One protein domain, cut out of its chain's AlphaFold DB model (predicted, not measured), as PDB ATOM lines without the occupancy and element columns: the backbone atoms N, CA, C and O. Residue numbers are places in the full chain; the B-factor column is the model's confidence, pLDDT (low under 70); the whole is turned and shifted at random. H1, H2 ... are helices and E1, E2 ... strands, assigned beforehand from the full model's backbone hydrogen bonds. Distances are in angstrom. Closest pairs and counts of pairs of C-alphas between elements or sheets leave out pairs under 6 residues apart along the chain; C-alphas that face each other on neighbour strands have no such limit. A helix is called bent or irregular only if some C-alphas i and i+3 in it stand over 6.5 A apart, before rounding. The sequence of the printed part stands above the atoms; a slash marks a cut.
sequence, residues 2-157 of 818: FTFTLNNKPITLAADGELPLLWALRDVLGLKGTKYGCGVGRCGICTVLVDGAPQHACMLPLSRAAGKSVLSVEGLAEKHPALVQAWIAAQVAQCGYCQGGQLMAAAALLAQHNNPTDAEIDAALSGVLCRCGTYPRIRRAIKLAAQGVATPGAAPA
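What this domain is: This is residues 2 to 157 of the 818 residues of the protein "2Fe-2S ferredoxin-type domain-containing protein" of Candidatus Muproteobacteria bacterium RBG_16_64_11 (UniProt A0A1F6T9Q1). Two lobes sit end to end: a strongly twisted sheet of five short strands with the small helices H1 and H2 beside it, and a cluster of crossed helices, H4, H5, H6 and H7, in which H5 lies in the middle. H5 also packs over E3 and E4 at one end of the sheet, and H3, between the lobes, leads from the sheet into the helices. The printed part has 156 residues, with five named strands and seven named helices in the order E1, E2, H1, E3, E4, H2, E5, H3, H4, H5, H6, H7. The mixed sheet runs E2, E1, E5, E3, E4, and the class is mixed, helices and strands. The whole is compact, with a radius of gyration of the C-alphas of 15.2 A, yet elongated, spanning 44 by 28 by 27 A.

Where its parts are: Find C-alpha 2 at (-4.978, 37.908, -18.683); here E1 begins, residues 2 to 6, 12.1 A long, and E2 follows as residues 9 to 13, 12.9 A. Next come H1, residues 21 to 28, 9.9 A, then E3, residues 47 to 50, 9.5 A, and E4, residues 53 to 56, 10.2 A. H2 is residues 62 to 65, 5.0 A, and E5 residues 69 to 71, 6.8 A. H3, residues 73 to 79, 9.8 A, is irregular, with C-alphas 74 and 77 7.1 A apart. H4 is residues 81 to 89, 12.2 A. Look for C-alpha 99 at (-15.805, 39.003, 6.936), where H5 starts; it runs to residue 110, 16.1 A. H6 is residues 118 to 125, 10.3 A, and H7 is residues 135 to 146, 16.9 A, ending at C-alpha 146 at (-27.082, 53.046, 5.108).

How they stand to each other: Start with the hairpin E1 and E2, antiparallel at 152 degrees, where N 4 and O 11 are 3.0 A apart, within hydrogen-bond range. E1 and E5 are parallel at 49 degrees, with N 70 and O 5 at 2.7 A. E5 and E3 are antiparallel, with N 71 and O 49 at 2.8 A. E3 and E4 form a second antiparallel hairpin, with N 50 and O 53 at 2.8 A. Two split strand-helix-strand units, each two strands running the same way with other strands between them, are E2, H1, E3 and E4, H2, E5; both crossovers are right-handed. H1 is on the sheet, over none of its strands, at a height of 5.6 A; H2 stands at the sheet's level. H1 and H2 only just touch, with 3 pairs of C-alphas within 8 A, the closest being Leu 21 and Leu 62 at 5.2 A. Look next at the hub, H5, at a height of 8.4 A over the sheet; it is over E3 and only just over E4, with 3 C-alphas on it. The closest C-alphas of H5 and E3 are Thr 47 and Gly 101, 4.5 A apart. H5 touches H6, closest C-alphas Ala 105 and Leu 125 at 6.2 A, at a steep tilt of 53 degrees, opposite ways. H4 touches H7, closest C-alphas Leu 83 and Ala 145 at 4.9 A, at a steep tilt of 40 degrees. H3 touches H5 with residues 100 to 104 of H5 alone, closest C-alphas Val 73 and Gly 100 at 5.3 A, and only grazes the sheet. In H1, H4, H5, H6 and H7 every O i to N i+4 pair is within hydrogen-bond range; H3 has 1 of 3, beside 3 of 4 O i to N i+3 pairs, and H2 is too short for an i+4 pair.

The domain as a whole: The C-alphas farthest apart, those of Asp 16 and Pro 152, are 46.9 A apart, and the printed part has no cut. The one long link is H1 to E3, residues 29 to 46. The mean pLDDT of the printed part is 93.3; look at residues 149 to 157 for those under 70.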
ATOM      1  N   PHE A   2      -3.633  37.425 -18.990       96.38
ATOM      2  CA  PHE A   2      -4.978  37.908 -18.683       96.38
ATOM      3  C   PHE A   2      -4.876  39.257 -17.979       96.38
ATOM      4  O   PHE A   2      -4.174  39.369 -16.974       96.38
ATOM      5  N   THR A   3      -5.552  40.271 -18.516       97.19
ATOM      6  CA  THR A   3      -5.538  41.640 -17.985       97.19
ATOM      7  C   THR A   3      -6.910  41.991 -17.434       97.19
ATOM      8  O   THR A   3      -7.908  41.742 -18.101       97.19
ATOM      9  N   PHE A   4      -6.972  42.570 -16.240       97.94
ATOM     10  CA  PHE A   4      -8.201  43.039 -15.592       97.94
ATOM     11  C   PHE A   4      -7.878  44.203 -14.646       97.94
ATOM     12  O   PHE A   4      -6.712  44.464 -14.354       97.94
ATOM     13  N   THR A   5      -8.889  44.932 -14.180       98.38
ATOM     14  CA  THR A   5      -8.695  45.991 -13.176       98.38
ATOM     15  C   THR A   5      -8.966  45.414 -11.797       98.38
ATOM     16  O   THR A   5     -10.033  44.865 -11.577       98.38
ATOM     17  N   LEU A   6      -8.033  45.540 -10.859       98.31
ATOM     18  CA  LEU A   6      -8.165  45.075  -9.482       98.31
ATOM     19  C   LEU A   6      -7.985  46.243  -8.521       98.31
ATOM     20  O   LEU A   6      -6.937  46.885  -8.536       98.31
ATOM     21  N   ASN A   7      -8.985  46.510  -7.679       97.06
ATOM     22  CA  ASN A   7      -8.960  47.621  -6.719       97.06
ATOM     23  C   ASN A   7      -8.499  48.938  -7.392       97.06
ATOM     24  O   ASN A   7      -7.555  49.584  -6.942       97.06
ATOM     25  N   ASN A   8      -9.124  49.280  -8.528       94.75
ATOM     26  CA  ASN A   8      -8.822  50.447  -9.375       94.75
ATOM     27  C   ASN A   8      -7.435  50.462 -10.057       94.75
ATOM     28  O   ASN A   8      -7.054  51.482 -10.627       94.75
ATOM     29  N   LYS A   9      -6.679  49.357 -10.042       96.50
ATOM     30  CA  LYS A   9      -5.363  49.259 -10.695       96.50
ATOM     31  C   LYS A   9      -5.369  48.201 -11.800       96.50
ATOM     32  O   LYS A   9      -5.856  47.098 -11.560       96.50
ATOM     33  N   PRO A  10      -4.831  48.480 -12.999       97.12
ATOM     34  CA  PRO A  10      -4.692  47.459 -14.029       97.12
ATOM     35  C   PRO A  10      -3.664  46.408 -13.594       97.12
ATOM     36  O   PRO A  10      -2.568  46.746 -13.151       97.12
ATOM     37  N   ILE A  11      -4.017  45.135 -13.740       97.31
ATOM     38  CA  ILE A  11      -3.167  43.983 -13.445       97.31
ATOM     39  C   ILE A  11      -3.132  43.079 -14.674       97.31
ATOM     40  O   ILE A  11      -4.170  42.805 -15.273       97.31
ATOM     41  N   THR A  12      -1.945  42.582 -15.018       96.88
ATOM     42  CA  THR A  12      -1.743  41.581 -16.071       96.88
ATOM     43  C   THR A  12      -1.035  40.372 -15.480       96.88
ATOM     44  O   THR A  12       0.050  40.509 -14.920       96.88
ATOM     45  N   LEU A  13      -1.633  39.188 -15.621       95.38
ATOM     46  CA  LEU A  13      -1.088  37.927 -15.120       95.38
ATOM     47  C   LEU A  13      -0.751  36.964 -16.262       95.38
ATOM     48  O   LEU A  13      -1.534  36.776 -17.199       95.38
ATOM     49  N   ALA A  14       0.404  36.311 -16.162       94.12
ATOM     50  CA  ALA A  14       0.758  35.150 -16.970       94.12
ATOM     51  C   ALA A  14       0.506  33.883 -16.139       94.12
ATOM     52  O   ALA A  14       1.329  33.506 -15.314       94.12
ATOM     53  N   ALA A  15      -0.661  33.269 -16.324       91.50
ATOM     54  CA  ALA A  15      -1.093  32.075 -15.604       91.50
ATOM     55  C   ALA A  15      -2.009  31.222 -16.496       91.50
ATOM     56  O   ALA A  15      -2.388  31.651 -17.588       91.50
ATOM     57  N   ASP A  16      -2.366  30.031 -16.019       91.75
ATOM     58  CA  ASP A  16      -3.420  29.194 -16.598       91.75
ATOM     59  C   ASP A  16      -4.767  29.948 -16.585       91.75
ATOM     60  O   ASP A  16      -5.124  30.574 -15.586       91.75
ATOM     61  N   GLY A  17      -5.511  29.917 -17.694       93.56
ATOM     62  CA  GLY A  17      -6.809  30.589 -17.804       93.56
ATOM     63  C   GLY A  17      -7.894  29.973 -16.926       93.56
ATOM     64  O   GLY A  17      -8.813  30.684 -16.518       93.56
ATOM     65  N   GLU A  18      -7.747  28.692 -16.592       95.75
ATOM     66  CA  GLU A  18      -8.663  27.965 -15.715       95.75
ATOM     67  C   GLU A  18      -8.310  28.112 -14.232       95.75
ATOM     68  O   GLU A  18      -9.072  27.658 -13.380       95.75
ATOM     69  N   LEU A  19      -7.194  28.779 -13.898       96.25
ATOM     70  CA  LEU A  19      -6.860  29.115 -12.514       96.25
ATOM     71  C   LEU A  19      -8.015  29.922 -11.898       96.25
ATOM     72  O   LEU A  19      -8.334  31.005 -12.404       96.25
ATOM     73  N   PRO A  20      -8.630  29.458 -10.796       98.00
ATOM     74  CA  PRO A  20      -9.647  30.242 -10.115       98.00
ATOM     75  C   PRO A  20      -9.093  31.588  -9.637       98.00
ATOM     76  O   PRO A  20      -8.002  31.655  -9.061       98.00
ATOM     77  N   LEU A  21      -9.878  32.654  -9.802       98.44
ATOM     78  CA  LEU A  21      -9.521  34.014  -9.399       98.44
ATOM     79  C   LEU A  21      -9.098  34.077  -7.926       98.44
ATOM     80  O   LEU A  21      -8.204  34.842  -7.582       98.44
ATOM     81  N   LEU A  22      -9.682  33.240  -7.062       98.31
ATOM     82  CA  LEU A  22      -9.280  33.117  -5.660       98.31
ATOM     83  C   LEU A  22      -7.773  32.876  -5.501       98.31
ATOM     84  O   LEU A  22      -7.127  33.560  -4.710       98.31
ATOM     85  N   TRP A  23      -7.216  31.918  -6.241       97.00
ATOM     86  CA  TRP A  23      -5.804  31.550  -6.135       97.00
ATOM     87  C   TRP A  23      -4.906  32.570  -6.834       97.00
ATOM     88  O   TRP A  23      -3.832  32.882  -6.326       97.00
ATOM     89  N   ALA A  24      -5.377  33.197  -7.917       97.25
ATOM     90  CA  ALA A  24      -4.679  34.332  -8.523       97.25
ATOM     91  C   ALA A  24      -4.533  35.512  -7.538       97.25
ATOM     92  O   ALA A  24      -3.444  36.062  -7.380       97.25
ATOM     93  N   LEU A  25      -5.606  35.875  -6.825       97.62
ATOM     94  CA  LEU A  25      -5.568  36.932  -5.807       97.62
ATOM     95  C   LEU A  25      -4.631  36.562  -4.655       97.62
ATOM     96  O   LEU A  25      -3.770  37.352  -4.271       97.62
ATOM     97  N   ARG A  26      -4.781  35.351  -4.114       96.00
ATOM     98  CA  ARG A  26      -4.067  34.947  -2.905       96.00
ATOM     99  C   ARG A  26      -2.602  34.648  -3.167       96.00
ATOM    100  O   ARG A  26      -1.751  35.161  -2.444       96.00
ATOM    101  N   ASP A  27      -2.303  33.795  -4.133       91.94
ATOM    102  CA  ASP A  27      -0.993  33.143  -4.232       91.94
ATOM    103  C   ASP A  27      -0.091  33.809  -5.268       91.94
ATOM    104  O   ASP A  27       1.122  33.821  -5.084       91.94
ATOM    105  N   VAL A  28      -0.670  34.455  -6.285       93.38
ATOM    106  CA  VAL A  28       0.098  35.236  -7.269       93.38
ATOM    107  C   VAL A  28       0.229  36.699  -6.837       93.38
ATOM    108  O   VAL A  28       1.314  37.268  -6.908       93.38
ATOM    109  N   LEU A  29      -0.862  37.316  -6.370       95.25
ATOM    110  CA  LEU A  29      -0.895  38.747  -6.031       95.25
ATOM    111  C   LEU A  29      -0.699  39.055  -4.537       95.25
ATOM    112  O   LEU A  29      -0.564  40.220  -4.169       95.25
ATOM    113  N   GLY A  30      -0.690  38.041  -3.666       93.94
ATOM    114  CA  GLY A  30      -0.490  38.223  -2.224       93.94
ATOM    115  C   GLY A  30      -1.669  38.873  -1.481       93.94
ATOM    116  O   GLY A  30      -1.528  39.231  -0.309       93.94
ATOM    117  N   LEU A  31      -2.835  39.008  -2.122       96.31
ATOM    118  CA  LEU A  31      -4.065  39.530  -1.524       96.31
ATOM    119  C   LEU A  31      -4.801  38.408  -0.786       96.31
ATOM    120  O   LEU A  31      -5.583  37.639  -1.349       96.31
ATOM    121  N   LYS A  32      -4.470  38.266   0.498       96.06
ATOM    122  CA  LYS A  32      -4.935  37.165   1.349       96.06
ATOM    123  C   LYS A  32      -6.298  37.420   1.999       96.06
ATOM    124  O   LYS A  32      -6.777  36.542   2.712       96.06
ATOM    125  N   GLY A  33      -6.917  38.582   1.811       96.25
ATOM    126  CA  GLY A  33      -8.187  38.955   2.430       96.25
ATOM    127  C   GLY A  33      -9.362  38.096   1.955       96.25
ATOM    128  O   GLY A  33     -10.164  37.652   2.776       96.25
ATOM    129  N   THR A  34      -9.419  37.773   0.661       97.94
ATOM    130  CA  THR A  34     -10.367  36.789   0.116       97.94
ATOM    131  C   THR A  34      -9.972  35.380   0.575       97.94
ATOM    132  O   THR A  34      -8.826  34.953   0.394       97.94
ATOM    133  N   LYS A  35     -10.904  34.639   1.190       97.94
ATOM    134  CA  LYS A  35     -10.606  33.365   1.873       97.94
ATOM    135  C   LYS A  35     -11.091  32.128   1.112       97.94
ATOM    136  O   LYS A  35     -12.117  32.154   0.433       97.94
ATOM    137  N   TYR A  36     -10.363  31.022   1.273       98.12
ATOM    138  CA  TYR A  36     -10.799  29.679   0.882       98.12
ATOM    139  C   TYR A  36     -11.593  29.031   2.023       98.12
ATOM    140  O   TYR A  36     -11.152  29.082   3.168       98.12
ATOM    141  N   GLY A  37     -12.739  28.413   1.719       97.56
ATOM    142  CA  GLY A  37     -13.591  27.768   2.732       97.56
ATOM    143  C   GLY A  37     -14.226  26.461   2.275       97.56
ATOM    144  O   GLY A  37     -14.041  25.433   2.917       97.56
ATOM    145  N   CYS A  38     -14.983  26.494   1.170       97.44
ATOM    146  CA  CYS A  38     -15.640  25.301   0.613       97.44
ATOM    147  C   CYS A  38     -15.133  24.872  -0.769       97.44
ATOM    148  O   CYS A  38     -15.302  23.715  -1.133       97.44
ATOM    149  N   GLY A  39     -14.560  25.797  -1.548       95.81
ATOM    150  CA  GLY A  39     -14.083  25.545  -2.912       95.81
ATOM    151  C   GLY A  39     -15.161  25.329  -3.979       95.81
ATOM    152  O   GLY A  39     -14.805  25.163  -5.133       95.81
ATOM    153  N   VAL A  40     -16.449  25.344  -3.615       96.12
ATOM    154  CA  VAL A  40     -17.573  25.000  -4.514       96.12
ATOM    155  C   VAL A  40     -18.664  26.080  -4.556       96.12
ATOM    156  O   VAL A  40     -19.818  25.810  -4.870       96.12
ATOM    157  N   GLY A  41     -18.332  27.309  -4.151       96.06
ATOM    158  CA  GLY A  41     -19.263  28.446  -4.140       96.06
ATOM    159  C   GLY A  41     -20.367  28.407  -3.074       96.06
ATOM    160  O   GLY A  41     -21.142  29.345  -2.989       96.06
ATOM    161  N   ARG A  42     -20.444  27.382  -2.216       96.50
ATOM    162  CA  ARG A  42     -21.546  27.232  -1.243       96.50
ATOM    163  C   ARG A  42     -21.452  28.114  -0.002       96.50
ATOM    164  O   ARG A  42     -22.472  28.580   0.479       96.50
ATOM    165  N   CYS A  43     -20.253  28.354   0.527       97.94
ATOM    166  CA  CYS A  43     -20.101  29.121   1.771       97.94
ATOM    167  C   CYS A  43     -20.085  30.649   1.593       97.94
ATOM    168  O   CYS A  43     -20.094  31.369   2.585       97.94
ATOM    169  N   GLY A  44     -19.924  31.152   0.363       98.00
ATOM    170  CA  GLY A  44     -19.865  32.589   0.062       98.00
ATOM    171  C   GLY A  44     -18.675  33.389   0.620       98.00
ATOM    172  O   GLY A  44     -18.539  34.563   0.293       98.00
ATOM    173  N   ILE A  45     -17.765  32.809   1.411       97.94
ATOM    174  CA  ILE A  45     -16.678  33.592   2.042       97.94
ATOM    175  C   ILE A  45     -15.612  34.104   1.055       97.94
ATOM    176  O   ILE A  45     -14.846  35.005   1.381       97.94
ATOM    177  N   CYS A  46     -15.563  33.527  -0.149       98.56
ATOM    178  CA  CYS A  46     -14.655  33.926  -1.230       98.56
ATOM    179  C   CYS A  46     -15.252  34.998  -2.160       98.56
ATOM    180  O   CYS A  46     -14.742  35.197  -3.264       98.56
ATOM    181  N   THR A  47     -16.374  35.610  -1.774       98.75
ATOM    182  CA  THR A  47     -17.055  36.602  -2.608       98.75
ATOM    183  C   THR A  47     -16.156  37.810  -2.862       98.75
ATOM    184  O   THR A  47     -15.504  38.307  -1.949       98.75
ATOM    185  N   VAL A  48     -16.142  38.258  -4.115       98.75
ATOM    186  CA  VAL A  48     -15.552  39.506  -4.629       98.75
ATOM    187  C   VAL A  48     -16.605  40.214  -5.483       98.75
ATOM    188  O   VAL A  48     -17.583  39.574  -5.875       98.75
ATOM    189  N   LEU A  49     -16.424  41.495  -5.804       98.69
ATOM    190  CA  LEU A  49     -17.292  42.159  -6.787       98.69
ATOM    191  C   LEU A  49     -16.627  42.163  -8.159       98.69
ATOM    192  O   LEU A  49     -15.510  42.652  -8.290       98.69
ATOM    193  N   VAL A  50     -17.317  41.654  -9.175       98.56
ATOM    194  CA  VAL A  50     -16.906  41.700 -10.581       98.56
ATOM    195  C   VAL A  50     -17.902  42.570 -11.332       98.56
ATOM    196  O   VAL A  50     -19.095  42.279 -11.329       98.56
ATOM    197  N   ASP A  51     -17.430  43.671 -11.912       97.56
ATOM    198  CA  ASP A  51     -18.255  44.745 -12.480       97.56
ATOM    199  C   ASP A  51     -19.357  45.222 -11.504       97.56
ATOM    200  O   ASP A  51     -20.471  45.553 -11.897       97.56
ATOM    201  N   GLY A  52     -19.051  45.227 -10.200       96.12
ATOM    202  CA  GLY A  52     -19.979  45.610  -9.129       96.12
ATOM    203  C   GLY A  52     -20.916  44.498  -8.636       96.12
ATOM    204  O   GLY A  52     -21.560  44.680  -7.606       96.12
ATOM    205  N   ALA A  53     -20.963  43.338  -9.298       97.44
ATOM    206  CA  ALA A  53     -21.810  42.214  -8.903       97.44
ATOM    207  C   ALA A  53     -21.042  41.169  -8.069       97.44
ATOM    208  O   ALA A  53     -19.898  40.849  -8.401       97.44
ATOM    209  N   PRO A  54     -21.644  40.584  -7.017       97.94
ATOM    210  CA  PRO A  54     -20.987  39.567  -6.204       97.94
ATOM    211  C   PRO A  54     -20.740  38.289  -7.016       97.94
ATOM    212  O   PRO A  54     -21.636  37.774  -7.680       97.94
ATOM    213  N   GLN A  55     -19.515  37.767  -6.954       98.44
ATOM    214  CA  GLN A  55     -19.095  36.525  -7.604       98.44
ATOM    215  C   GLN A  55     -18.223  35.696  -6.660       98.44
ATOM    216  O   GLN A  55     -17.421  36.235  -5.896       98.44
ATOM    217  N   HIS A  56     -18.331  34.370  -6.734       98.44
ATOM    218  CA  HIS A  56     -17.500  33.465  -5.942       98.44
ATOM    219  C   HIS A  56     -16.134  33.264  -6.602       98.44
ATOM    220  O   HIS A  56     -16.010  32.501  -7.560       98.44
ATOM    221  N   ALA A  57     -15.083  33.883  -6.055       98.50
ATOM    222  CA  ALA A  57     -13.742  33.825  -6.639       98.50
ATOM    223  C   ALA A  57     -13.184  32.392  -6.755       98.50
ATOM    224  O   ALA A  57     -12.348  32.130  -7.617       98.50
ATOM    225  N   CYS A  58     -13.639  31.452  -5.913       97.81
ATOM    226  CA  CYS A  58     -13.218  30.046  -5.992       97.81
ATOM    227  C   CYS A  58     -13.750  29.297  -7.222       97.81
ATOM    228  O   CYS A  58     -13.175  28.278  -7.583       97.81
ATOM    229  N   MET A  59     -14.812  29.803  -7.858       97.25
ATOM    230  CA  MET A  59     -15.469  29.187  -9.017       97.25
ATOM    231  C   MET A  59     -15.310  30.009 -10.299       97.25
ATOM    232  O   MET A  59     -15.822  29.608 -11.338       97.25
ATOM    233  N   LEU A  60     -14.664  31.178 -10.229       98.06
ATOM    234  CA  LEU A  60     -14.507  32.093 -11.356       98.06
ATOM    235  C   LEU A  60     -13.123  31.903 -11.993       98.06
ATOM    236  O   LEU A  60     -12.142  32.322 -11.380       98.06
ATOM    237  N   PRO A  61     -13.013  31.323 -13.201       97.75
ATOM    238  CA  PRO A  61     -11.741  31.216 -13.909       97.75
ATOM    239  C   PRO A  61     -11.153  32.589 -14.238       97.75
ATOM    240  O   PRO A  61     -11.888  33.527 -14.572       97.75
ATOM    241  N   LEU A  62      -9.826  32.699 -14.216       96.69
ATOM    242  CA  LEU A  62      -9.108  33.924 -14.563       96.69
ATOM    243  C   LEU A  62      -9.433  34.406 -15.987       96.69
ATOM    244  O   LEU A  62      -9.571  35.609 -16.214       96.69
ATOM    245  N   SER A  63      -9.634  33.478 -16.926       97.62
ATOM    246  CA  SER A  63     -10.045  33.772 -18.304       97.62
ATOM    247  C   SER A  63     -11.354  34.567 -18.384       97.62
ATOM    248  O   SER A  63     -11.492  35.437 -19.241       97.62
ATOM    249  N   ARG A  64     -12.290  34.331 -17.455       97.88
ATOM    250  CA  ARG A  64     -13.575  35.045 -17.371       97.88
ATOM    251  C   ARG A  64     -13.496  36.364 -16.607       97.88
ATOM    252  O   ARG A  64     -14.371  37.208 -16.775       97.88
ATOM    253  N   ALA A  65     -12.471  36.545 -15.779       97.06
ATOM    254  CA  ALA A  65     -12.191  37.819 -15.122       97.06
ATOM    255  C   ALA A  65     -11.462  38.810 -16.051       97.06
ATOM    256  O   ALA A  65     -11.411  40.002 -15.758       97.06
ATOM    257  N   ALA A  66     -10.904  38.346 -17.173       96.56
ATOM    258  CA  ALA A  66     -10.207  39.200 -18.126       96.56
ATOM    259  C   ALA A  66     -11.117  40.318 -18.674       96.56
ATOM    260  O   ALA A  66     -12.269  40.093 -19.039       96.56
ATOM    261  N   GLY A  67     -10.591  41.542 -18.719       97.50
ATOM    262  CA  GLY A  67     -11.299  42.754 -19.137       97.50
ATOM    263  C   GLY A  67     -12.281  43.318 -18.104       97.50
ATOM    264  O   GLY A  67     -12.891  44.351 -18.370       97.50
ATOM    265  N   LYS A  68     -12.441  42.675 -16.942       98.31
ATOM    266  CA  LYS A  68     -13.416  43.056 -15.910       98.31
ATOM    267  C   LYS A  68     -12.817  43.952 -14.832       98.31
ATOM    268  O   LYS A  68     -11.597  44.004 -14.655       98.31
ATOM    269  N   SER A  69     -13.680  44.636 -14.084       98.31
ATOM    270  CA  SER A  69     -13.305  45.304 -12.836       98.31
ATOM    271  C   SER A  69     -13.562  44.380 -11.652       98.31
ATOM    272  O   SER A  69     -14.688  43.950 -11.444       98.31
ATOM    273  N   VAL A  70     -12.543  44.117 -10.844       98.62
ATOM    274  CA  VAL A  70     -12.586  43.274  -9.650       98.62
ATOM    275  C   VAL A  70     -12.321  44.131  -8.411       98.62
ATOM    276  O   VAL A  70     -11.296  44.809  -8.320       98.62
ATOM    277  N   LEU A  71     -13.222  44.076  -7.431       98.56
ATOM    278  CA  LEU A  71     -13.014  44.616  -6.087       98.56
ATOM    279  C   LEU A  71     -12.868  43.464  -5.090       98.56
ATOM    280  O   LEU A  71     -13.747  42.609  -4.974       98.56
ATOM    281  N   SER A  72     -11.753  43.471  -4.367       97.94
ATOM    282  CA  SER A  72     -11.478  42.589  -3.226       97.94
ATOM    283  C   SER A  72     -11.662  43.341  -1.905       97.94
ATOM    284  O   SER A  72     -11.808  44.566  -1.896       97.94
ATOM    285  N   VAL A  73     -11.631  42.625  -0.775       97.19
ATOM    286  CA  VAL A  73     -11.780  43.240   0.558       97.19
ATOM    287  C   VAL A  73     -10.696  44.279   0.853       97.19
ATOM    288  O   VAL A  73     -10.985  45.302   1.466       97.19
ATOM    289  N   GLU A  74      -9.483  44.095   0.335       96.62
ATOM    290  CA  GLU A  74      -8.375  45.036   0.504       96.62
ATOM    291  C   GLU A  74      -8.642  46.404  -0.144       96.62
ATOM    292  O   GLU A  74      -8.136  47.417   0.333       96.62
ATOM    293  N   GLY A  75      -9.453  46.455  -1.207       95.69
ATOM    294  CA  GLY A  75      -9.866  47.705  -1.855       95.69
ATOM    295  C   GLY A  75     -11.103  48.349  -1.225       95.69
ATOM    296  O   GLY A  75     -11.511  49.439  -1.631       95.69
ATOM    297  N   LEU A  76     -11.740  47.688  -0.253       93.50
ATOM    298  CA  LEU A  76     -13.062  48.091   0.212       93.50
ATOM    299  C   LEU A  76     -13.044  49.368   1.042       93.50
ATOM    300  O   LEU A  76     -13.946  50.181   0.895       93.50
ATOM    301  N   ALA A  77     -12.040  49.571   1.897       91.00
ATOM    302  CA  ALA A  77     -11.974  50.769   2.736       91.00
ATOM    303  C   ALA A  77     -11.867  52.058   1.905       91.00
ATOM    304  O   ALA A  77     -12.407  53.085   2.303       91.00
ATOM    305  N   GLU A  78     -11.221  51.993   0.738       90.62
ATOM    306  CA  GLU A  78     -11.151  53.107  -0.211       90.62
ATOM    307  C   GLU A  78     -12.495  53.317  -0.925       90.62
ATOM    308  O   GLU A  78     -12.966  54.445  -1.053       90.62
ATOM    309  N   LYS A  79     -13.144  52.230  -1.366       91.62
ATOM    310  CA  LYS A  79     -14.374  52.303  -2.170       91.62
ATOM    311  C   LYS A  79     -15.653  52.524  -1.345       91.62
ATOM    312  O   LYS A  79     -16.570  53.188  -1.817       91.62
ATOM    313  N   HIS A  80     -15.720  51.966  -0.138       92.81
ATOM    314  CA  HIS A  80     -16.877  51.956   0.766       92.81
ATOM    315  C   HIS A  80     -16.457  52.203   2.238       92.81
ATOM    316  O   HIS A  80     -16.703  51.356   3.106       92.81
ATOM    317  N   PRO A  81     -15.847  53.359   2.570       92.12
ATOM    318  CA  PRO A  81     -15.341  53.639   3.919       92.12
ATOM    319  C   PRO A  81     -16.430  53.590   4.999       92.12
ATOM    320  O   PRO A  81     -16.199  53.036   6.071       92.12
ATOM    321  N   ALA A  82     -17.633  54.105   4.718       91.19
ATOM    322  CA  ALA A  82     -18.747  54.101   5.673       91.19
ATOM    323  C   ALA A  82     -19.168  52.680   6.081       91.19
ATOM    324  O   ALA A  82     -19.426  52.426   7.256       91.19
ATOM    325  N   LEU A  83     -19.168  51.734   5.133       95.19
ATOM    326  CA  LEU A  83     -19.479  50.332   5.411       95.19
ATOM    327  C   LEU A  83     -18.436  49.707   6.340       95.19
ATOM    328  O   LEU A  83     -18.798  49.080   7.333       95.19
ATOM    329  N   VAL A  84     -17.148  49.906   6.044       95.00
ATOM    330  CA  VAL A  84     -16.053  49.385   6.877       95.00
ATOM    331  C   VAL A  84     -16.129  49.959   8.293       95.00
ATOM    332  O   VAL A  84     -16.023  49.209   9.263       95.00
ATOM    333  N   GLN A  85     -16.389  51.262   8.430       93.38
ATOM    334  CA  GLN A  85     -16.513  51.901   9.741       93.38
ATOM    335  C   GLN A  85     -17.744  51.436  10.519       93.38
ATOM    336  O   GLN A  85     -17.648  51.206  11.723       93.38
ATOM    337  N   ALA A  86     -18.877  51.224   9.852       96.25
ATOM    338  CA  ALA A  86     -20.062  50.658  10.486       96.25
ATOM    339  C   ALA A  86     -19.818  49.223  10.981       96.25
ATOM    340  O   ALA A  86     -20.283  48.851  12.058       96.25
ATOM    341  N   TRP A  87     -19.040  48.431  10.237       97.31
ATOM    342  CA  TRP A  87     -18.655  47.070  10.618       97.31
ATOM    343  C   TRP A  87     -17.777  47.037  11.873       97.31
ATOM    344  O   TRP A  87     -17.982  46.206  12.764       97.31
ATOM    345  N   ILE A  88     -16.825  47.972  11.968       95.75
ATOM    346  CA  ILE A  88     -15.996  48.172  13.163       95.75
ATOM    347  C   ILE A  88     -16.872  48.663  14.318       95.75
ATOM    348  O   ILE A  88     -16.852  48.069  15.391       95.75
ATOM    349  N   ALA A  89     -17.694  49.692  14.117       94.38
ATOM    350  CA  ALA A  89     -18.532  50.274  15.167       94.38
ATOM    351  C   ALA A  89     -19.557  49.279  15.739       94.38
ATOM    352  O   ALA A  89     -19.804  49.262  16.944       94.38
ATOM    353  N   ALA A  90     -20.127  48.417  14.896       96.44
ATOM    354  CA  ALA A  90     -21.043  47.359  15.316       96.44
ATOM    355  C   ALA A  90     -20.330  46.115  15.881       96.44
ATOM    356  O   ALA A  90     -21.013  45.170  16.280       96.44
ATOM    357  N   GLN A  91     -18.989  46.109  15.916       97.00
ATOM    358  CA  GLN A  91     -18.169  45.020  16.455       97.00
ATOM    359  C   GLN A  91     -18.559  43.662  15.849       97.00
ATOM    360  O   GLN A  91     -18.789  42.687  16.563       97.00
ATOM    361  N   VAL A  92     -18.713  43.617  14.518       98.00
ATOM    362  CA  VAL A  92     -19.300  42.457  13.824       98.00
ATOM    363  C   VAL A  92     -18.388  41.237  13.859       98.00
ATOM    364  O   VAL A  92     -18.866  40.115  14.017       98.00
ATOM    365  N   ALA A  93     -17.085  41.426  13.665       97.19
ATOM    366  CA  ALA A  93     -16.173  40.311  13.471       97.19
ATOM    367  C   ALA A  93     -15.907  39.550  14.783       97.19
ATOM    368  O   ALA A  93     -15.583  40.134  15.814       97.19
ATOM    369  N   GLN A  94     -16.011  38.218  14.709       97.00
ATOM    370  CA  GLN A  94     -15.459  37.297  15.706       97.00
ATOM    371  C   GLN A  94     -14.168  36.681  15.183       97.00
ATOM    372  O   GLN A  94     -13.125  37.305  15.302       97.00
ATOM    373  N   CYS A  95     -14.208  35.486  14.579       97.62
ATOM    374  CA  CYS A  95     -12.988  34.858  14.064       97.62
ATOM    375  C   CYS A  95     -12.402  35.586  12.852       97.62
ATOM    376  O   CYS A  95     -11.290  35.278  12.463       97.62
ATOM    377  N   GLY A  96     -13.162  36.488  12.217       97.38
ATOM    378  CA  GLY A  96     -12.719  37.301  11.083       97.38
ATOM    379  C   GLY A  96     -12.745  36.610   9.712       97.38
ATOM    380  O   GLY A  96     -12.725  37.287   8.687       97.38
ATOM    381  N   TYR A  97     -12.846  35.282   9.653       98.38
ATOM    382  CA  TYR A  97     -12.571  34.532   8.420       98.38
ATOM    383  C   TYR A  97     -13.614  34.722   7.301       98.38
ATOM    384  O   TYR A  97     -13.267  34.739   6.123       98.38
ATOM    385  N   CYS A  98     -14.894  34.916   7.637       98.00
ATOM    386  CA  CYS A  98     -15.958  35.170   6.651       98.00
ATOM    387  C   CYS A  98     -16.151  36.652   6.288       98.00
ATOM    388  O   CYS A  98     -16.942  36.957   5.395       98.00
ATOM    389  N   GLN A  99     -15.461  37.576   6.968       96.69
ATOM    390  CA  GLN A  99     -15.805  39.003   6.936       96.69
ATOM    391  C   GLN A  99     -15.627  39.626   5.550       96.69
ATOM    392  O   GLN A  99     -16.465  40.423   5.142       96.69
ATOM    393  N   GLY A 100     -14.606  39.209   4.792       96.69
ATOM    394  CA  GLY A 100     -14.401  39.683   3.420       96.69
ATOM    395  C   GLY A 100     -15.613  39.422   2.524       96.69
ATOM    396  O   GLY A 100     -16.134  40.351   1.914       96.69
ATOM    397  N   GLY A 101     -16.129  38.188   2.512       98.19
ATOM    398  CA  GLY A 101     -17.315  37.843   1.726       98.19
ATOM    399  C   GLY A 101     -18.579  38.579   2.184       98.19
ATOM    400  O   GLY A 101     -19.364  39.021   1.348       98.19
ATOM    401  N   GLN A 102     -18.754  38.756   3.499       98.50
ATOM    402  CA  GLN A 102     -19.918  39.454   4.063       98.50
ATOM    403  C   GLN A 102     -19.917  40.936   3.688       98.50
ATOM    404  O   GLN A 102     -20.933  41.467   3.254       98.50
ATOM    405  N   LEU A 103     -18.759  41.583   3.805       98.44
ATOM    406  CA  LEU A 103     -18.565  42.975   3.432       98.44
ATOM    407  C   LEU A 103     -18.770  43.202   1.928       98.44
ATOM    408  O   LEU A 103     -19.413  44.179   1.553       98.44
ATOM    409  N   MET A 104     -18.283  42.303   1.062       98.56
ATOM    410  CA  MET A 104     -18.541  42.396  -0.383       98.56
ATOM    411  C   MET A 104     -20.036  42.311  -0.693       98.56
ATOM    412  O   MET A 104     -20.564  43.143  -1.427       98.56
ATOM    413  N   ALA A 105     -20.734  41.332  -0.118       98.44
ATOM    414  CA  ALA A 105     -22.162  41.164  -0.359       98.44
ATOM    415  C   ALA A 105     -22.988  42.334   0.220       98.44
ATOM    416  O   ALA A 105     -23.915  42.812  -0.432       98.44
ATOM    417  N   ALA A 106     -22.591  42.886   1.371       98.44
ATOM    418  CA  ALA A 106     -23.184  44.104   1.923       98.44
ATOM    419  C   ALA A 106     -22.929  45.339   1.040       98.44
ATOM    420  O   ALA A 106     -23.831  46.153   0.852       98.44
ATOM    421  N   ALA A 107     -21.731  45.478   0.463       98.06
ATOM    422  CA  ALA A 107     -21.416  46.560  -0.468       98.06
ATOM    423  C   ALA A 107     -22.275  46.482  -1.741       98.06
ATOM    424  O   ALA A 107     -22.793  47.503  -2.189       98.06
ATOM    425  N   ALA A 108     -22.477  45.276  -2.284       98.19
ATOM    426  CA  ALA A 108     -23.365  45.056  -3.426       98.19
ATOM    427  C   ALA A 108     -24.830  45.396  -3.104       98.19
ATOM    428  O   ALA A 108     -25.499  46.025  -3.924       98.19
ATOM    429  N   LEU A 109     -25.313  45.030  -1.910       98.25
ATOM    430  CA  LEU A 109     -26.655  45.382  -1.442       98.25
ATOM    431  C   LEU A 109     -26.828  46.903  -1.335       98.25
ATOM    432  O   LEU A 109     -27.777  47.454  -1.885       98.25
ATOM    433  N   LEU A 110     -25.900  47.590  -0.666       97.19
ATOM    434  CA  LEU A 110     -25.981  49.038  -0.442       97.19
ATOM    435  C   LEU A 110     -25.821  49.861  -1.727       97.19
ATOM    436  O   LEU A 110     -26.266  51.002  -1.779       97.19
ATOM    437  N   ALA A 111     -25.224  49.291  -2.776       95.56
ATOM    438  CA  ALA A 111     -25.202  49.912  -4.099       95.56
ATOM    439  C   ALA A 111     -26.586  49.920  -4.782       95.56
ATOM    440  O   ALA A 111     -26.809  50.718  -5.689       95.56
ATOM    441  N   GLN A 112     -27.498  49.035  -4.363       95.50
ATOM    442  CA  GLN A 112     -28.854  48.906  -4.911       95.50
ATOM    443  C   GLN A 112     -29.920  49.485  -3.969       95.50
ATOM    444  O   GLN A 112     -30.937  49.997  -4.433       95.50
ATOM    445  N   HIS A 113     -29.681  49.444  -2.655       95.12
ATOM    446  CA  HIS A 113     -30.630  49.855  -1.623       95.12
ATOM    447  C   HIS A 113     -29.971  50.821  -0.634       95.12
ATOM    448  O   HIS A 113     -29.162  50.421   0.200       95.12
ATOM    449  N   ASN A 114     -30.373  52.094  -0.668       90.25
ATOM    450  CA  ASN A 114     -29.844  53.116   0.245       90.25
ATOM    451  C   ASN A 114     -30.314  52.942   1.700       90.25
ATOM    452  O   ASN A 114     -29.698  53.494   2.602       90.25
ATOM    453  N   ASN A 115     -31.411  52.214   1.937       94.56
ATOM    454  CA  ASN A 115     -31.950  51.922   3.267       94.56
ATOM    455  C   ASN A 115     -32.612  50.531   3.269       94.56
ATOM    456  O   ASN A 115     -33.840  50.445   3.187       94.56
ATOM    457  N   PRO A 116     -31.817  49.447   3.272       97.19
ATOM    458  CA  PRO A 116     -32.339  48.099   3.109       97.19
ATOM    459  C   PRO A 116     -33.128  47.638   4.343       97.19
ATOM    460  O   PRO A 116     -32.736  47.858   5.493       97.19
ATOM    461  N   THR A 117     -34.238  46.959   4.088       96.94
ATOM    462  CA  THR A 117     -35.040  46.229   5.076       96.94
ATOM    463  C   THR A 117     -34.317  44.965   5.549       96.94
ATOM    464  O   THR A 117     -33.408  44.470   4.884       96.94
ATOM    465  N   ASP A 118     -34.746  44.384   6.676       95.88
ATOM    466  CA  ASP A 118     -34.173  43.110   7.138       95.88
ATOM    467  C   ASP A 118     -34.379  41.984   6.114       95.88
ATOM    468  O   ASP A 118     -33.468  41.199   5.902       95.88
ATOM    469  N   ALA A 119     -35.504  41.954   5.394       96.62
ATOM    470  CA  ALA A 119     -35.740  40.957   4.348       96.62
ATOM    471  C   ALA A 119     -34.760  41.085   3.163       96.62
ATOM    472  O   ALA A 119     -34.289  40.077   2.639       96.62
ATOM    473  N   GLU A 120     -34.423  42.312   2.751       98.25
ATOM    474  CA  GLU A 120     -33.426  42.554   1.698       98.25
ATOM    475  C   GLU A 120     -32.013  42.182   2.168       98.25
ATOM    476  O   GLU A 120     -31.249  41.573   1.415       98.25
ATOM    477  N   ILE A 121     -31.674  42.482   3.429       98.38
ATOM    478  CA  ILE A 121     -30.414  42.051   4.051       98.38
ATOM    479  C   ILE A 121     -30.334  40.519   4.083       98.38
ATOM    480  O   ILE A 121     -29.323  39.940   3.684       98.38
ATOM    481  N   ASP A 122     -31.406  39.860   4.510       97.38
ATOM    482  CA  ASP A 122     -31.502  38.408   4.619       97.38
ATOM    483  C   ASP A 122     -31.315  37.727   3.262       97.38
ATOM    484  O   ASP A 122     -30.510  36.797   3.144       97.38
ATOM    485  N   ALA A 123     -31.983  38.230   2.222       97.38
ATOM    486  CA  ALA A 123     -31.853  37.719   0.862       97.38
ATOM    487  C   ALA A 123     -30.428  37.883   0.306       97.38
ATOM    488  O   ALA A 123     -29.902  36.967  -0.328       97.38
ATOM    489  N   ALA A 124     -29.779  39.024   0.561       97.56
ATOM    490  CA  ALA A 124     -28.456  39.316   0.017       97.56
ATOM    491  C   ALA A 124     -27.308  38.607   0.760       97.56
ATOM    492  O   ALA A 124     -26.306  38.248   0.139       97.56
ATOM    493  N   LEU A 125     -27.424  38.406   2.078       97.75
ATOM    494  CA  LEU A 125     -26.317  37.914   2.908       97.75
ATOM    495  C   LEU A 125     -26.422  36.443   3.322       97.75
ATOM    496  O   LEU A 125     -25.407  35.879   3.733       97.75
ATOM    497  N   SER A 126     -27.576  35.779   3.183       97.12
ATOM    498  CA  SER A 126     -27.710  34.366   3.597       97.12
ATOM    499  C   SER A 126     -26.824  33.399   2.802       97.12
ATOM    500  O   SER A 126     -26.496  32.324   3.296       97.12
ATOM    501  N   GLY A 127     -26.360  33.799   1.612       96.12
ATOM    502  CA  GLY A 127     -25.367  33.051   0.833       96.12
ATOM    503  C   GLY A 127     -23.931  33.121   1.377       96.12
ATOM    504  O   GLY A 127     -23.055  32.439   0.846       96.12
ATOM    505  N   VAL A 128     -23.661  33.931   2.411       98.19
ATOM    506  CA  VAL A 128     -22.343  34.044   3.055       98.19
ATOM    507  C   VAL A 128     -22.405  33.515   4.486       98.19
ATOM    508  O   VAL A 128     -22.820  34.202   5.421       98.19
ATOM    509  N   LEU A 129     -21.936  32.282   4.667       98.31
ATOM    510  CA  LEU A 129     -22.038  31.559   5.933       98.31
ATOM    511  C   LEU A 129     -21.118  32.137   7.021       98.31
ATOM    512  O   LEU A 129     -19.987  32.555   6.756       98.31
ATOM    513  N   CYS A 130     -21.581  32.100   8.276       98.19
ATOM    514  CA  CYS A 130     -20.813  32.480   9.463       98.19
ATOM    515  C   CYS A 130     -20.984  31.456  10.590       98.19
ATOM    516  O   CYS A 130     -21.994  31.456  11.287       98.19
ATOM    517  N   ARG A 131     -19.955  30.640  10.857       97.94
ATOM    518  CA  ARG A 131     -20.007  29.657  11.958       97.94
ATOM    519  C   ARG A 131     -19.963  30.298  13.349       97.94
ATOM    520  O   ARG A 131     -20.447  29.715  14.309       97.94
ATOM    521  N   CYS A 132     -19.420  31.514  13.456       97.31
ATOM    522  CA  CYS A 132     -19.472  32.293  14.695       97.31
ATOM    523  C   CYS A 132     -20.843  32.946  14.931       97.31
ATOM    524  O   CYS A 132     -21.051  33.467  16.020       97.31
ATOM    525  N   GLY A 133     -21.753  32.957  13.948       94.12
ATOM    526  CA  GLY A 133     -23.119  33.449  14.137       94.12
ATOM    527  C   GLY A 133     -23.252  34.953  14.379       94.12
ATOM    528  O   GLY A 133     -24.121  35.382  15.128       94.12
ATOM    529  N   THR A 134     -22.413  35.785  13.756       94.12
ATOM    530  CA  THR A 134     -22.381  37.251  13.980       94.12
ATOM    531  C   THR A 134     -23.547  38.010  13.321       94.12
ATOM    532  O   THR A 134     -23.487  39.224  13.117       94.12
ATOM    533  N   TYR A 135     -24.618  37.303  12.965       96.06
ATOM    534  CA  TYR A 135     -25.701  37.774  12.107       96.06
ATOM    535  C   TYR A 135     -26.479  38.990  12.651       96.06
ATOM    536  O   TYR A 135     -26.699  39.919  11.869       96.06
ATOM    537  N   PRO A 136     -26.828  39.092  13.957       96.00
ATOM    538  CA  PRO A 136     -27.488  40.295  14.481       96.00
ATOM    539  C   PRO A 136     -26.639  41.562  14.290       96.00
ATOM    540  O   PRO A 136     -27.148  42.636  13.963       96.00
ATOM    541  N   ARG A 137     -25.314  41.423  14.415       97.44
ATOM    542  CA  ARG A 137     -24.358  42.526  14.260       97.44
ATOM    543  C   ARG A 137     -24.195  42.947  12.802       97.44
ATOM    544  O   ARG A 137     -24.067  44.138  12.542       97.44
ATOM    545  N   ILE A 138     -24.276  42.004  11.860       97.94
ATOM    546  CA  ILE A 138     -24.281  42.292  10.415       97.94
ATOM    547  C   ILE A 138     -25.474  43.180  10.047       97.94
ATOM    548  O   ILE A 138     -25.279  44.231   9.438       97.94
ATOM    549  N   ARG A 139     -26.694  42.813  10.475       97.50
ATOM    550  CA  ARG A 139     -27.901  43.625  10.225       97.50
ATOM    551  C   ARG A 139     -27.739  45.042  10.777       97.50
ATOM    552  O   ARG A 139     -28.001  46.018  10.076       97.50
ATOM    553  N   ARG A 140     -27.227  45.167  12.009       96.50
ATOM    554  CA  ARG A 140     -26.925  46.466  12.632       96.50
ATOM    555  C   ARG A 140     -25.908  47.276  11.822       96.50
ATOM    556  O   ARG A 140     -26.147  48.455  11.585       96.50
ATOM    557  N   ALA A 141     -24.803  46.670  11.392       97.62
ATOM    558  CA  ALA A 141     -23.755  47.350  10.630       97.62
ATOM    559  C   ALA A 141     -24.263  47.872   9.281       97.62
ATOM    560  O   ALA A 141     -23.977  49.010   8.920       97.62
ATOM    561  N   ILE A 142     -25.056  47.078   8.557       97.75
ATOM    562  CA  ILE A 142     -25.625  47.493   7.269       97.75
ATOM    563  C   ILE A 142     -26.573  48.682   7.457       97.75
ATOM    564  O   ILE A 142     -26.464  49.667   6.728       97.75
ATOM    565  N   LYS A 143     -27.445  48.640   8.474       96.62
ATOM    566  CA  LYS A 143     -28.338  49.763   8.806       96.62
ATOM    567  C   LYS A 143     -27.562  51.024   9.205       96.62
ATOM    568  O   LYS A 143     -27.917  52.115   8.772       96.62
ATOM    569  N   LEU A 144     -26.479  50.888   9.976       95.25
ATOM    570  CA  LEU A 144     -25.600  52.013  10.325       95.25
ATOM    571  C   LEU A 144     -24.911  52.613   9.089       95.25
ATOM    572  O   LEU A 144     -24.857  53.833   8.951       95.25
ATOM    573  N   ALA A 145     -24.419  51.770   8.177       94.69
ATOM    574  CA  ALA A 145     -23.784  52.212   6.937       94.69
ATOM    575  C   ALA A 145     -24.768  52.960   6.020       94.69
ATOM    576  O   ALA A 145     -24.427  54.013   5.486       94.69
ATOM    577  N   ALA A 146     -25.994  52.444   5.884       93.94
ATOM    578  CA  ALA A 146     -27.082  53.046   5.108       93.94
ATOM    579  C   ALA A 146     -27.465  54.455   5.597       93.94
ATOM    580  O   ALA A 146     -27.780  55.337   4.803       93.94
ATOM    581  N   GLN A 147     -27.383  54.695   6.906       88.81
ATOM    582  CA  GLN A 147     -27.696  55.994   7.508       88.81
ATOM    583  C   GLN A 147     -26.597  57.049   7.296       88.81
ATOM    584  O   GLN A 147     -26.762  58.189   7.725       88.81
ATOM    585  N   GLY A 148     -25.464  56.695   6.674       75.31
ATOM    586  CA  GLY A 148     -24.353  57.624   6.452       75.31
ATOM    587  C   GLY A 148     -23.731  58.150   7.747       75.31
ATOM    588  O   GLY A 148     -23.023  59.157   7.719       75.31
ATOM    589  N   VAL A 149     -23.992  57.490   8.883       57.84
ATOM    590  CA  VAL A 149     -23.434  57.879  10.176       57.84
ATOM    591  C   VAL A 149     -21.937  57.610  10.121       57.84
ATOM    592  O   VAL A 149     -21.470  56.492  10.333       57.84
ATOM    593  N   ALA A 150     -21.169  58.658   9.829       51.47
ATOM    594  CA  ALA A 150     -19.767  58.714  10.187       51.47
ATOM    595  C   ALA A 150     -19.721  58.650  11.712       51.47
ATOM    596  O   ALA A 150     -20.028  59.633  12.387       51.47
ATOM    597  N   THR A 151     -19.433  57.474  12.266       45.62
ATOM    598  CA  THR A 151     -19.311  57.309  13.713       45.62
ATOM    599  C   THR A 151     -18.270  58.316  14.211       45.62
ATOM    600  O   THR A 151     -17.112  58.230  13.787       45.62
ATOM    601  N   PRO A 152     -18.637  59.286  15.071       36.34
ATOM    602  CA  PRO A 152     -17.666  60.218  15.621       36.34
ATOM    603  C   PRO A 152     -16.644  59.400  16.414       36.34
ATOM    604  O   PRO A 152     -17.009  58.724  17.372       36.34
ATOM    605  N   GLY A 153     -15.380  59.408  15.988       41.19
ATOM    606  CA  GLY A 153     -14.284  58.779  16.733       41.19
ATOM    607  C   GLY A 153     -13.734  57.466  16.181       41.19
ATOM    608  O   GLY A 153     -12.796  56.937  16.772       41.19
ATOM    609  N   ALA A 154     -14.209  56.957  15.039       38.09
ATOM    610  CA  ALA A 154     -13.431  55.941  14.337       38.09
ATOM    611  C   ALA A 154     -12.268  56.633  13.615       38.09
ATOM    612  O   ALA A 154     -12.372  57.025  12.452       38.09
ATOM    613  N   ALA A 155     -11.169  56.851  14.345       37.16
ATOM    614  CA  ALA A 155      -9.898  57.189  13.725       37.16
ATOM    615  C   ALA A 155      -9.666  56.222  12.544       37.16
ATOM    616  O   ALA A 155     -10.029  55.042  12.655       37.16
ATOM    617  N   PRO A 156      -9.105  56.683  11.407       39.47
ATOM    618  CA  PRO A 156      -8.647  55.758  10.375       39.47
ATOM    619  C   PRO A 156      -7.839  54.673  11.075       39.47
ATOM    620  O   PRO A 156      -7.027  55.024  11.930       39.47
ATOM    621  N   ALA A 157      -8.121  53.393  10.781       37.84
ATOM    622  CA  ALA A 157      -7.399  52.281  11.389       37.84
ATOM    623  C   ALA A 157      -5.913  52.645  11.325       37.84
ATOM    624  O   ALA A 157      -5.411  52.789  10.202       37.84
TER     625      ALA A 157